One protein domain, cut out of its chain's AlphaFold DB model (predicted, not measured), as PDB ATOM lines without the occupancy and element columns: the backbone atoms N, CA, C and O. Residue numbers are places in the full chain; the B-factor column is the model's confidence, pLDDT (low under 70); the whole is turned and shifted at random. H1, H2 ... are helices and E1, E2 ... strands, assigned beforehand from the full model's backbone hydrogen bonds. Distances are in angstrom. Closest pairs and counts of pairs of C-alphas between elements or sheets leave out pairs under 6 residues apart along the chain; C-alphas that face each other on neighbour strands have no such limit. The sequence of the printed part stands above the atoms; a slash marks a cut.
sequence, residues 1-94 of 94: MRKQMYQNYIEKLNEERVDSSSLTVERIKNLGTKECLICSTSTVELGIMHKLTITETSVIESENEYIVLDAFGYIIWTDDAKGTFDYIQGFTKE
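Overview. This is residues 1 to 94 of the 94 residues of an uncharacterized protein of Bacillus toyonensis (UniProt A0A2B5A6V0). A strongly twisted sheet of five strands has H3 packed along one face and H1 on the opposite face, near the far end of the long E3 and E4 hairpin. That hairpin reaches out to one end of the elongated whole, the last residues lie at the other end, and the short H2 sits beside H3 and only grazes the sheet. The 94 printed residues hold three named helices and five named strands, in the order H1 E1 H2 E2 E3 E4 E5 H3; the class is mixed, helices and strands. The sheet's order is E1 E2 E3 E4 E5, mixed, with E1 and E2 parallel and the other neighbours antiparallel. The whole is compact, with a radius of gyration of the C-alphas of 12.8 A, and spans 44 by 24 by 19 A.

Along the chain. H1, residues 2 to 10, begins at C-alpha 2 (106.280, 113.147, 108.638) and is 12.4 A long. E1 is residues 14 to 19, 16.4 A, and H2 is residues 25 to 29, 6.3 A. E2 is residues 35 to 40, 16.1 A. E3, residues 45 to 54, is 25.0 A long and bends by 61 degrees at residue 50. E4, residues 59 to 69, is 17.4 A long and bends by 113 degrees at residue 64. E5 is residues 75 to 79, 11.3 A. H3, residues 81 to 89, is 12.3 A long and ends at C-alpha 89 (94.014, 84.571, 103.712).

Arrangement. H1 is on the sheet at a height of 8.1 A, only just over E4, with 3 of its C-alphas falling on that strand. It runs across the strands, only just, at 62 degrees to E4 on the local plane. E1, H2 and E2 make a strand-helix-strand unit, two parallel neighbour strands with a helix between, whose crossover is right-handed; N 16 and O 36 are within hydrogen-bond range at 2.9 A. E2 to E5 form a meander, each strand the antiparallel neighbour of the one before. Its hairpins have N 39 and O 46 at 2.8 A, N 53 and O 60 at 2.8 A, and N 66 and O 79 at 2.8 A. H3 is on the opposite face from H1, at a height of 7.9 A over the sheet. It lies over E4 and runs along the strands, at 10 degrees to E4 on the local plane. H2 and H3 touch, the closest C-alphas being those of Val 25 and Ala 81, 5.5 A apart. H1 and H3 are apart. In H1, H2 and H3 every O i to N i+4 pair is within hydrogen-bond range.

Size, cuts and confidence. The C-alphas farthest apart are those of Thr 57 and Glu 94, 44.5 A. The printed part has no cut, and its links between named elements are tight. The mean pLDDT of the printed part is 90.4; residue 1 and residues 93 to 94 are under 70.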
ATOM      1  N   MET A   1     106.196 116.621 111.493       68.88
ATOM      2  CA  MET A   1     106.022 116.773 110.032       68.88
ATOM      3  C   MET A   1     105.669 115.454 109.346       68.88
ATOM      4  O   MET A   1     104.528 115.324 108.937       68.88
ATOM      5  N   ARG A   2     106.555 114.439 109.314       80.56
ATOM      6  CA  ARG A   2     106.280 113.147 108.638       80.56
ATOM      7  C   ARG A   2     104.993 112.446 109.098       80.56
ATOM      8  O   ARG A   2     104.194 112.048 108.265       80.56
ATOM      9  N   LYS A   3     104.745 112.384 110.415       81.06
ATOM     10  CA  LYS A   3     103.499 111.828 110.979       81.06
ATOM     11  C   LYS A   3     102.242 112.533 110.451       81.06
ATOM     12  O   LYS A   3     101.271 111.874 110.121       81.06
ATOM     13  N   GLN A   4     102.282 113.857 110.333       86.06
ATOM     14  CA  GLN A   4     101.142 114.642 109.864       86.06
ATOM     15  C   GLN A   4     100.933 114.504 108.352       86.06
ATOM     16  O   GLN A   4      99.800 114.443 107.901       86.06
ATOM     17  N   MET A   5     102.011 114.384 107.567       87.56
ATOM     18  CA  MET A   5     101.909 114.062 106.137       87.56
ATOM     19  C   MET A   5     101.302 112.678 105.908       87.56
ATOM     20  O   MET A   5     100.470 112.539 105.021       87.56
ATOM     21  N   TYR A   6     101.682 111.690 106.723       85.81
ATOM     22  CA  TYR A   6     101.070 110.363 106.695       85.81
ATOM     23  C   TYR A   6      99.574 110.446 106.999       85.81
ATOM     24  O   TYR A   6      98.768 110.031 106.180       85.81
ATOM     25  N   GLN A   7      99.198 111.055 108.128       84.50
ATOM     26  CA  GLN A   7      97.796 111.192 108.538       84.50
ATOM     27  C   GLN A   7      96.953 111.892 107.466       84.50
ATOM     28  O   GLN A   7      95.962 111.334 107.011       84.50
ATOM     29  N   ASN A   8      97.413 113.042 106.966       87.69
ATOM     30  CA  ASN A   8      96.732 113.780 105.900       87.69
ATOM     31  C   ASN A   8      96.598 112.983 104.594       87.69
ATOM     32  O   ASN A   8      95.751 113.312 103.764       87.69
ATOM     33  N   TYR A   9      97.506 112.038 104.345       88.81
ATOM     34  CA  TYR A   9      97.462 111.185 103.168       88.81
ATOM     35  C   TYR A   9      96.437 110.061 103.363       88.81
ATOM     36  O   TYR A   9      95.582 109.889 102.499       88.81
ATOM     37  N   ILE A  10      96.472 109.369 104.509       86.12
ATOM     38  CA  ILE A  10      95.512 108.309 104.860       86.12
ATOM     39  C   ILE A  10      94.072 108.843 104.867       86.12
ATOM     40  O   ILE A  10      93.198 108.234 104.267       86.12
ATOM     41  N   GLU A  11      93.833 110.026 105.443       86.06
ATOM     42  CA  GLU A  11      92.507 110.678 105.474       86.06
ATOM     43  C   GLU A  11      91.925 111.000 104.083       86.06
ATOM     44  O   GLU A  11      90.751 111.343 103.965       86.06
ATOM     45  N   LYS A  12      92.746 110.946 103.028       88.31
ATOM     46  CA  LYS A  12      92.357 111.254 101.645       88.31
ATOM     47  C   LYS A  12      92.327 110.019 100.747       88.31
ATOM     48  O   LYS A  12      92.238 110.181  99.528       88.31
ATOM     49  N   LEU A  13      92.463 108.824 101.318       90.62
ATOM     50  CA  LEU A  13      92.338 107.581 100.573       90.62
ATOM     51  C   LEU A  13      90.892 107.363 100.137       90.62
ATOM     52  O   LEU A  13      89.947 107.649 100.871       90.62
ATOM     53  N   ASN A  14      90.733 106.831  98.931       93.19
ATOM     54  CA  ASN A  14      89.463 106.311  98.461       93.19
ATOM     55  C   ASN A  14      89.327 104.880  98.976       93.19
ATOM     56  O   ASN A  14      90.017 103.974  98.508       93.19
ATOM     57  N   GLU A  15      88.464 104.700  99.968       93.94
ATOM     58  CA  GLU A  15      88.201 103.395 100.561       93.94
ATOM     59  C   GLU A  15      87.156 102.628  99.750       93.94
ATOM     60  O   GLU A  15      86.048 103.112  99.505       93.94
ATOM     61  N   GLU A  16      87.491 101.395  99.386       94.69
ATOM     62  CA  GLU A  16      86.566 100.436  98.795       94.69
ATOM     63  C   GLU A  16      86.456  99.220  99.710       94.69
ATOM     64  O   GLU A  16      87.443  98.545 100.000       94.69
ATOM     65  N   ARG A  17      85.238  98.920 100.162       93.00
ATOM     66  CA  ARG A  17      84.964  97.725 100.962       93.00
ATOM     67  C   ARG A  17      84.783  96.522 100.046       93.00
ATOM     68  O   ARG A  17      83.909  96.535  99.181       93.00
ATOM     69  N   VAL A  18      85.585  95.487 100.270       90.94
ATOM     70  CA  VAL A  18      85.574  94.249  99.487       90.94
ATOM     71  C   VAL A  18      85.417  93.039 100.396       90.94
ATOM     72  O   VAL A  18      85.922  93.003 101.519       90.94
ATOM     73  N   ASP A  19      84.710  92.028  99.900       86.25
ATOM     74  CA  ASP A  19      84.617  90.746 100.587       86.25
ATOM     75  C   ASP A  19      85.949  89.995 100.469       86.25
ATOM     76  O   ASP A  19      86.580  89.999  99.405       86.25
ATOM     77  N   SER A  20      86.364  89.309 101.532       83.75
ATOM     78  CA  SER A  20      87.615  88.546 101.526       83.75
ATOM     79  C   SER A  20      87.694  87.463 100.443       83.75
ATOM     80  O   SER A  20      88.784  87.188  99.938       83.75
ATOM     81  N   SER A  21      86.557  86.901 100.023       85.56
ATOM     82  CA  SER A  21      86.474  85.933  98.921       85.56
ATOM     83  C   SER A  21      86.719  86.556  97.543       85.56
ATOM     84  O   SER A  21      87.107  85.855  96.609       85.56
ATOM     85  N   SER A  22      86.522  87.871  97.411       88.06
ATOM     86  CA  SER A  22      86.762  88.624  96.173       88.06
ATOM     87  C   SER A  22      88.198  89.139  96.046       88.06
ATOM     88  O   SER A  22      88.616  89.573  94.968       88.06
ATOM     89  N   LEU A  23      88.972  89.081  97.134       92.19
ATOM     90  CA  LEU A  23      90.361  89.499  97.133       92.19
ATOM     91  C   LEU A  23      91.200  88.507  96.322       92.19
ATOM     92  O   LEU A  23      91.156  87.299  96.534       92.19
ATOM     93  N   THR A  24      92.009  89.023  95.403       95.44
ATOM     94  CA  THR A  24      92.969  88.237  94.624       95.44
ATOM     95  C   THR A  24      94.297  88.979  94.543       95.44
ATOM     96  O   THR A  24      94.355  90.196  94.726       95.44
ATOM     97  N   VAL A  25      95.377  88.264  94.218       96.94
ATOM     98  CA  VAL A  25      96.691  88.887  93.970       96.94
ATOM     99  C   VAL A  25      96.604  89.934  92.854       96.94
ATOM    100  O   VAL A  25      97.227  90.986  92.946       96.94
ATOM    101  N   GLU A  26      95.821  89.669  91.806       97.00
ATOM    102  CA  GLU A  26      95.608  90.613  90.704       97.00
ATOM    103  C   GLU A  26      94.856  91.865  91.163       97.00
ATOM    104  O   GLU A  26      95.223  92.972  90.778       97.00
ATOM    105  N   ARG A  27      93.863  91.716  92.050       95.12
ATOM    106  CA  ARG A  27      93.148  92.862  92.621       95.12
ATOM    107  C   ARG A  27      94.073  93.769  93.430       95.12
ATOM    108  O   ARG A  27      93.961  94.980  93.298       95.12
ATOM    109  N   ILE A  28      94.997  93.194  94.204       96.38
ATOM    110  CA  ILE A  28      96.007  93.962  94.953       96.38
ATOM    111  C   ILE A  28      96.975  94.660  93.990       96.38
ATOM    112  O   ILE A  28      97.262  95.836  94.168       96.38
ATOM    113  N   LYS A  29      97.436  93.976  92.933       96.75
ATOM    114  CA  LYS A  29      98.323  94.574  91.916       96.75
ATOM    115  C   LYS A  29      97.693  95.732  91.147       96.75
ATOM    116  O   LYS A  29      98.403  96.634  90.723       96.75
ATOM    117  N   ASN A  30      96.384  95.664  90.936       95.00
ATOM    118  CA  ASN A  30      95.618  96.678  90.219       95.00
ATOM    119  C   ASN A  30      95.049  97.752  91.153       95.00
ATOM    120  O   ASN A  30      94.148  98.483  90.740       95.00
ATOM    121  N   LEU A  31      95.519  97.823  92.403       94.81
ATOM    122  CA  LEU A  31      95.141  98.896  93.304       94.81
ATOM    123  C   LEU A  31      95.609 100.234  92.720       94.81
ATOM    124  O   LEU A  31      96.746 100.369  92.264       94.81
ATOM    125  N   GLY A  32      94.703 101.203  92.665       91.25
ATOM    126  CA  GLY A  32      95.007 102.536  92.183       91.25
ATOM    127  C   GLY A  32      95.774 103.359  93.212       91.25
ATOM    128  O   GLY A  32      95.725 103.129  94.421       91.25
ATOM    129  N   THR A  33      96.436 104.409  92.728       89.31
ATOM    130  CA  THR A  33      97.043 105.407  93.612       89.31
ATOM    131  C   THR A  33      95.991 106.031  94.517       89.31
ATOM    132  O   THR A  33      94.933 106.446  94.031       89.31
ATOM    133  N   LYS A  34      96.309 106.175  95.804       91.31
ATOM    134  CA  LYS A  34      95.379 106.649  96.840       91.31
ATOM    135  C   LYS A  34      94.119 105.793  97.008       91.31
ATOM    136  O   LYS A  34      93.115 106.296  97.513       91.31
ATOM    137  N   GLU A  35      94.143 104.531  96.606       94.81
ATOM    138  CA  GLU A  35      93.079 103.589  96.942       94.81
ATOM    139  C   GLU A  35      93.450 102.778  98.183       94.81
ATOM    140  O   GLU A  35      94.622 102.524  98.476       94.81
ATOM    141  N   CYS A  36      92.422 102.387  98.926       95.06
ATOM    142  CA  CYS A  36      92.533 101.485 100.057       95.06
ATOM    143  C   CYS A  36      91.428 100.436  99.961       95.06
ATOM    144  O   CYS A  36      90.245 100.782  99.939       95.06
ATOM    145  N   LEU A  37      91.795  99.157  99.921       95.31
ATOM    146  CA  LEU A  37      90.819  98.075 100.030       95.31
ATOM    147  C   LEU A  37      90.582  97.778 101.500       95.31
ATOM    148  O   LEU A  37      91.509  97.406 102.211       95.31
ATOM    149  N   ILE A  38      89.339  97.884 101.942       93.94
ATOM    150  CA  ILE A  38      88.921  97.459 103.271       93.94
ATOM    151  C   ILE A  38      88.336  96.056 103.135       93.94
ATOM    152  O   ILE A  38      87.232  95.869 102.625       93.94
ATOM    153  N   CYS A  39      89.108  95.064 103.560       92.00
ATOM    154  CA  CYS A  39      88.753  93.655 103.527       92.00
ATOM    155  C   CYS A  39      88.186  93.232 104.886       92.00
ATOM    156  O   CYS A  39      88.895  93.239 105.897       92.00
ATOM    157  N   SER A  40      86.911  92.849 104.925       86.50
ATOM    158  CA  SER A  40      86.308  92.278 106.132       86.50
ATOM    159  C   SER A  40      86.693  90.797 106.253       86.50
ATOM    160  O   SER A  40      86.390  89.994 105.369       86.50
ATOM    161  N   THR A  41      87.364  90.434 107.348       81.56
ATOM    162  CA  THR A  41      87.664  89.038 107.721       81.56
ATOM    163  C   THR A  41      86.670  88.544 108.780       81.56
ATOM    164  O   THR A  41      85.787  89.295 109.198       81.56
ATOM    165  N   SER A  42      86.798  87.298 109.253       76.19
ATOM    166  CA  SER A  42      85.920  86.763 110.310       76.19
ATOM    167  C   SER A  42      86.098  87.457 111.666       76.19
ATOM    168  O   SER A  42      85.198  87.411 112.503       76.19
ATOM    169  N   THR A  43      87.243  88.110 111.895       76.94
ATOM    170  CA  THR A  43      87.610  88.673 113.205       76.94
ATOM    171  C   THR A  43      87.855  90.177 113.186       76.94
ATOM    172  O   THR A  43      87.596  90.842 114.189       76.94
ATOM    173  N   VAL A  44      88.349  90.727 112.073       84.31
ATOM    174  CA  VAL A  44      88.771  92.132 111.963       84.31
ATOM    175  C   VAL A  44      88.571  92.693 110.551       84.31
ATOM    176  O   VAL A  44      88.559  91.949 109.569       84.31
ATOM    177  N   GLU A  45      88.468  94.016 110.436       90.25
ATOM    178  CA  GLU A  45      88.630  94.712 109.154       90.25
ATOM    179  C   GLU A  45      90.113  95.005 108.920       90.25
ATOM    180  O   GLU A  45      90.794  95.510 109.816       90.25
ATOM    181  N   LEU A  46      90.600  94.675 107.725       94.12
ATOM    182  CA  LEU A  46      91.977  94.909 107.305       94.12
ATOM    183  C   LEU A  46      92.006  95.869 106.117       94.12
ATOM    184  O   LEU A  46      91.338  95.628 105.114       94.12
ATOM    185  N   GLY A  47      92.797  96.934 106.214       95.12
ATOM    186  CA  GLY A  47      93.042  97.860 105.109       95.12
ATOM    187  C   GLY A  47      94.243  97.425 104.274       95.12
ATOM    188  O   GLY A  47      95.255  97.022 104.837       95.12
ATOM    189  N   ILE A  48      94.169  97.527 102.951       96.25
ATOM    190  CA  ILE A  48      95.274  97.252 102.026       96.25
ATOM    191  C   ILE A  48      95.518  98.496 101.193       96.25
ATOM    192  O   ILE A  48      94.610  98.965 100.510       96.25
ATOM    193  N   MET A  49      96.744  99.002 101.205       96.31
ATOM    194  CA  MET A  49      97.135 100.141 100.379       96.31
ATOM    195  C   MET A  49      98.600 100.051  99.964       96.31
ATOM    196  O   MET A  49      99.363  99.259 100.519       96.31
ATOM    197  N   HIS A  50      99.016 100.885  99.014       97.25
ATOM    198  CA  HIS A  50     100.423 100.994  98.647       97.25
ATOM    199  C   HIS A  50     101.280 101.401  99.848       97.25
ATOM    200  O   HIS A  50     100.925 102.279 100.643       97.25
ATOM    201  N   LYS A  51     102.462 100.792  99.965       96.12
ATOM    202  CA  LYS A  51     103.458 101.215 100.948       96.12
ATOM    203  C   LYS A  51     103.878 102.651 100.659       96.12
ATOM    204  O   LYS A  51     104.234 102.991  99.534       96.12
ATOM    205  N   LEU A  52     103.894 103.477 101.700       93.88
ATOM    206  CA  LEU A  52     104.262 104.883 101.586       93.88
ATOM    207  C   LEU A  52     105.716 105.117 101.986       93.88
ATOM    208  O   LEU A  52     106.154 104.729 103.069       93.88
ATOM    209  N   THR A  53     106.436 105.855 101.151       93.00
ATOM    210  CA  THR A  53     107.717 106.472 101.491       93.00
ATOM    211  C   THR A  53     107.505 107.969 101.673       93.00
ATOM    212  O   THR A  53     107.112 108.673 100.745       93.00
ATOM    213  N   ILE A  54     107.760 108.467 102.883       90.75
ATOM    214  CA  ILE A  54     107.599 109.888 103.213       90.75
ATOM    215  C   ILE A  54     108.964 110.562 103.199       90.75
ATOM    216  O   ILE A  54     109.833 110.250 104.021       90.75
ATOM    217  N   THR A  55     109.133 111.513 102.288       89.31
ATOM    218  CA  THR A  55     110.315 112.375 102.215       89.31
ATOM    219  C   THR A  55     110.076 113.662 103.011       89.31
ATOM    220  O   THR A  55     109.094 113.799 103.739       89.31
ATOM    221  N   GLU A  56     110.988 114.629 102.920       86.69
ATOM    222  CA  GLU A  56     110.775 115.939 103.542       86.69
ATOM    223  C   GLU A  56     109.639 116.736 102.887       86.69
ATOM    224  O   GLU A  56     109.037 117.580 103.547       86.69
ATOM    225  N   THR A  57     109.321 116.460 101.617       87.56
ATOM    226  CA  THR A  57     108.406 117.284 100.809       87.56
ATOM    227  C   THR A  57     107.274 116.502 100.150       87.56
ATOM    228  O   THR A  57     106.311 117.110  99.684       87.56
ATOM    229  N   SER A  58     107.343 115.171 100.116       88.62
ATOM    230  CA  SER A  58     106.390 114.339  99.382       88.62
ATOM    231  C   SER A  58     106.057 113.023 100.084       88.62
ATOM    232  O   SER A  58     106.802 112.528 100.932       88.62
ATOM    233  N   VAL A  59     104.914 112.459  99.699       91.56
ATOM    234  CA  VAL A  59     104.529 111.073  99.970       91.56
ATOM    235  C   VAL A  59     104.569 110.337  98.636       91.56
ATOM    236  O   VAL A  59     103.989 110.815  97.662       91.56
ATOM    237  N   ILE A  60     105.288 109.221  98.591       93.25
ATOM    238  CA  ILE A  60     105.496 108.407  97.393       93.25
ATOM    239  C   ILE A  60     104.924 107.017  97.665       93.25
ATOM    240  O   ILE A  60     105.266 106.407  98.676       93.25
ATOM    241  N   GLU A  61     104.067 106.530  96.774       94.50
ATOM    242  CA  GLU A  61     103.519 105.173  96.814       94.50
ATOM    243  C   GLU A  61     104.478 104.192  96.135       94.50
ATOM    244  O   GLU A  61     105.046 104.495  95.087       94.50
ATOM    245  N   SER A  62     104.678 103.023  96.741       95.00
ATOM    246  CA  SER A  62     105.430 101.935  96.119       95.00
ATOM    247  C   SER A  62     104.604 101.278  95.018       95.00
ATOM    248  O   SER A  62     103.443 100.948  95.230       95.00
ATOM    249  N   GLU A  63     105.217 101.017  93.867       92.50
ATOM    250  CA  GLU A  63     104.560 100.328  92.746       92.50
ATOM    251  C   GLU A  63     104.354  98.827  93.008       92.50
ATOM    252  O   GLU A  63     103.500  98.199  92.391       92.50
ATOM    253  N   ASN A  64     105.146  98.234  93.912       94.44
ATOM    254  CA  ASN A  64     105.214  96.776  94.074       94.44
ATOM    255  C   ASN A  64     105.057  96.292  95.521       94.44
ATOM    256  O   ASN A  64     104.924  95.090  95.732       94.44
ATOM    257  N   GLU A  65     105.078  97.195  96.504       97.69
ATOM    258  CA  GLU A  65     104.905  96.852  97.917       97.69
ATOM    259  C   GLU A  65     103.625  97.466  98.479       97.69
ATOM    260  O   GLU A  65     103.289  98.624  98.214       97.69
ATOM    261  N   TYR A  66     102.973  96.702  99.342       97.88
ATOM    262  CA  TYR A  66     101.701  97.025  99.961       97.88
ATOM    263  C   TYR A  66     101.839  96.918 101.475       97.88
ATOM    264  O   TYR A  66     102.704  96.211 101.996       97.88
ATOM    265  N   ILE A  67     100.988  97.644 102.187       96.88
ATOM    266  CA  ILE A  67     100.858  97.561 103.637       96.88
ATOM    267  C   ILE A  67      99.474  97.040 103.991       96.88
ATOM    268  O   ILE A  67      98.493  97.373 103.323       96.88
ATOM    269  N   VAL A  68      99.413  96.251 105.063       95.81
ATOM    270  CA  VAL A  68      98.156  95.879 105.710       95.81
ATOM    271  C   VAL A  68      97.998  96.708 106.973       95.81
ATOM    272  O   VAL A  68      98.917  96.773 107.796       95.81
ATOM    273  N   LEU A  69      96.837  97.332 107.105       93.69
ATOM    274  CA  LEU A  69      96.417  98.123 108.247       93.69
ATOM    275  C   LEU A  69      95.398  97.339 109.072       93.69
ATOM    276  O   LEU A  69      94.530  96.675 108.505       93.69
ATOM    277  N   ASP A  70      95.472  97.441 110.394       91.12
ATOM    278  CA  ASP A  70      94.365  97.038 111.260       91.12
ATOM    279  C   ASP A  70      93.226  98.080 111.250       91.12
ATOM    280  O   ASP A  70      93.336  99.158 110.659       91.12
ATOM    281  N   ALA A  71      92.137  97.781 111.960       85.81
ATOM    282  CA  ALA A  71      90.978  98.666 112.088       85.81
ATOM    283  C   ALA A  71      91.275 100.021 112.773       85.81
ATOM    284  O   ALA A  71      90.435 100.920 112.749       85.81
ATOM    285  N   PHE A  72      92.448 100.184 113.391       85.19
ATOM    286  CA  PHE A  72      92.892 101.431 114.020       85.19
ATOM    287  C   PHE A  72      93.901 102.202 113.153       85.19
ATOM    288  O   PHE A  72      94.378 103.264 113.563       85.19
ATOM    289  N   GLY A  73      94.225 101.696 111.959       84.50
ATOM    290  CA  GLY A  73      95.175 102.309 111.035       84.50
ATOM    291  C   GLY A  73      96.642 102.035 111.376       84.50
ATOM    292  O   GLY A  73      97.520 102.763 110.903       84.50
ATOM    293  N   TYR A  74      96.941 101.019 112.191       88.06
ATOM    294  CA  TYR A  74      98.316 100.575 112.422       88.06
ATOM    295  C   TYR A  74      98.768  99.605 111.339       88.06
ATOM    296  O   TYR A  74      98.056  98.670 110.991       88.06
ATOM    297  N   ILE A  75      99.995  99.792 110.852       92.56
ATOM    298  CA  ILE A  75     100.634  98.856 109.922       92.56
ATOM    299  C   ILE A  75     100.974  97.570 110.676       92.56
ATOM    300  O   ILE A  75     101.791  97.591 111.597       92.56
ATOM    301  N   ILE A  76     100.375  96.460 110.253       94.44
ATOM    302  CA  ILE A  76     100.588  95.127 110.837       94.44
ATOM    303  C   ILE A  76     101.320  94.171 109.890       94.44
ATOM    304  O   ILE A  76     101.849  93.153 110.337       94.44
ATOM    305  N   TRP A  77     101.388  94.501 108.596       96.81
ATOM    306  CA  TRP A  77     102.122  93.725 107.598       96.81
ATOM    307  C   TRP A  77     102.632  94.606 106.454       96.81
ATOM    308  O   TRP A  77     102.081  95.675 106.180       96.81
ATOM    309  N   THR A  78     103.698  94.174 105.783       97.44
ATOM    310  CA  THR A  78     104.241  94.825 104.582       97.44
ATOM    311  C   THR A  78     104.882  93.772 103.698       97.44
ATOM    312  O   THR A  78     105.765  93.058 104.166       97.44
ATOM    313  N   ASP A  79     104.455  93.681 102.441       98.31
ATOM    314  CA  ASP A  79     104.985  92.704 101.488       98.31
ATOM    315  C   ASP A  79     104.615  93.079 100.044       98.31
ATOM    316  O   ASP A  79     103.954  94.090  99.792       98.31
ATOM    317  N   ASP A  80     105.002  92.244  99.085       98.19
ATOM    318  CA  ASP A  80     104.450  92.283  97.737       98.19
ATOM    319  C   ASP A  80     102.970  91.843  97.701       98.19
ATOM    320  O   ASP A  80     102.360  91.468  98.709       98.19
ATOM    321  N   ALA A  81     102.355  91.886  96.517       97.56
ATOM    322  CA  ALA A  81     100.948  91.521  96.357       97.56
ATOM    323  C   ALA A  81     100.641  90.058  96.738       97.56
ATOM    324  O   ALA A  81      99.539  89.764  97.208       97.56
ATOM    325  N   LYS A  82     101.582  89.125  96.530       97.62
ATOM    326  CA  LYS A  82     101.393  87.703  96.845       97.62
ATOM    327  C   LYS A  82     101.477  87.480  98.351       97.62
ATOM    328  O   LYS A  82     100.581  86.844  98.901       97.62
ATOM    329  N   GLY A  83     102.499  88.030  99.004       97.62
ATOM    330  CA  GLY A  83     102.670  87.933 100.452       97.62
ATOM    331  C   GLY A  83     101.554  88.643 101.218       97.62
ATOM    332  O   GLY A  83     101.033  88.108 102.195       97.62
ATOM    333  N   THR A  84     101.090  89.789 100.716       96.88
ATOM    334  CA  THR A  84      99.928  90.509 101.267       96.88
ATOM    335  C   THR A  84      98.651  89.676 101.179       96.88
ATOM    336  O   THR A  84      97.914  89.556 102.158       96.88
ATOM    337  N   PHE A  85      98.396  89.052 100.025       95.81
ATOM    338  CA  PHE A  85      97.257  88.150  99.856       95.81
ATOM    339  C   PHE A  85      97.333  86.948 100.807       95.81
ATOM    340  O   PHE A  85      96.354  86.639 101.486       95.81
ATOM    341  N   ASP A  86      98.492  86.288 100.879       95.19
ATOM    342  CA  ASP A  86      98.685  85.103 101.718       95.19
ATOM    343  C   ASP A  86      98.511  85.427 103.212       95.19
ATOM    344  O   ASP A  86      97.916  84.628 103.938       95.19
ATOM    345  N   TYR A  87      98.949  86.614 103.652       93.94
ATOM    346  CA  TYR A  87      98.719  87.109 105.011       93.94
ATOM    347  C   TYR A  87      97.225  87.229 105.325       93.94
ATOM    348  O   TYR A  87      96.754  86.656 106.304       93.94
ATOM    349  N   ILE A  88      96.461  87.912 104.467       92.06
ATOM    350  CA  ILE A  88      95.021  88.142 104.677       92.06
ATOM    351  C   ILE A  88      94.239  86.830 104.647       92.06
ATOM    352  O   ILE A  88      93.350  86.624 105.470       92.06
ATOM    353  N   GLN A  89      94.615  85.903 103.764       90.00
ATOM    354  CA  GLN A  89      94.014  84.571 103.712       90.00
ATOM    355  C   GLN A  89      94.208  83.770 105.009       90.00
ATOM    356  O   GLN A  89      93.426  82.865 105.295       90.00
ATOM    357  N   GLY A  90      95.220  84.096 105.817       89.19
ATOM    358  CA  GLY A  90      95.391  83.531 107.156       89.19
ATOM    359  C   GLY A  90      94.258  83.883 108.130       89.19
ATOM    360  O   GLY A  90      94.048  83.144 109.086       89.19
ATOM    361  N   PHE A  91      93.509  84.961 107.877       86.56
ATOM    362  CA  PHE A  91      92.395  85.434 108.714       86.56
ATOM    363  C   PHE A  91      91.015  85.012 108.195       86.56
ATOM    364  O   PHE A  91      90.007  85.275 108.843       86.56
ATOM    365  N   THR A  92      90.951  84.412 107.006       79.25
ATOM    366  CA  THR A  92      89.691  84.084 106.316       79.25
ATOM    367  C   THR A  92      89.491  82.581 106.159       79.25
ATOM    368  O   THR A  92      88.401  82.143 105.803       79.25
ATOM    369  N   LYS A  93      90.541  81.786 106.391       61.84
ATOM    370  CA  LYS A  93      90.476  80.325 106.420       61.84
ATOM    371  C   LYS A  93      89.952  79.857 107.779       61.84
ATOM    372  O   LYS A  93      90.703  79.851 108.751       61.84
ATOM    373  N   GLU A  94      88.689  79.440 107.802       53.56
ATOM    374  CA  GLU A  94      88.148  78.461 108.758       53.56
ATOM    375  C   GLU A  94      88.014  77.093 108.082       53.56
ATOM    376  O   GLU A  94      87.591  77.051 106.901       53.56
TER     377      GLU A  94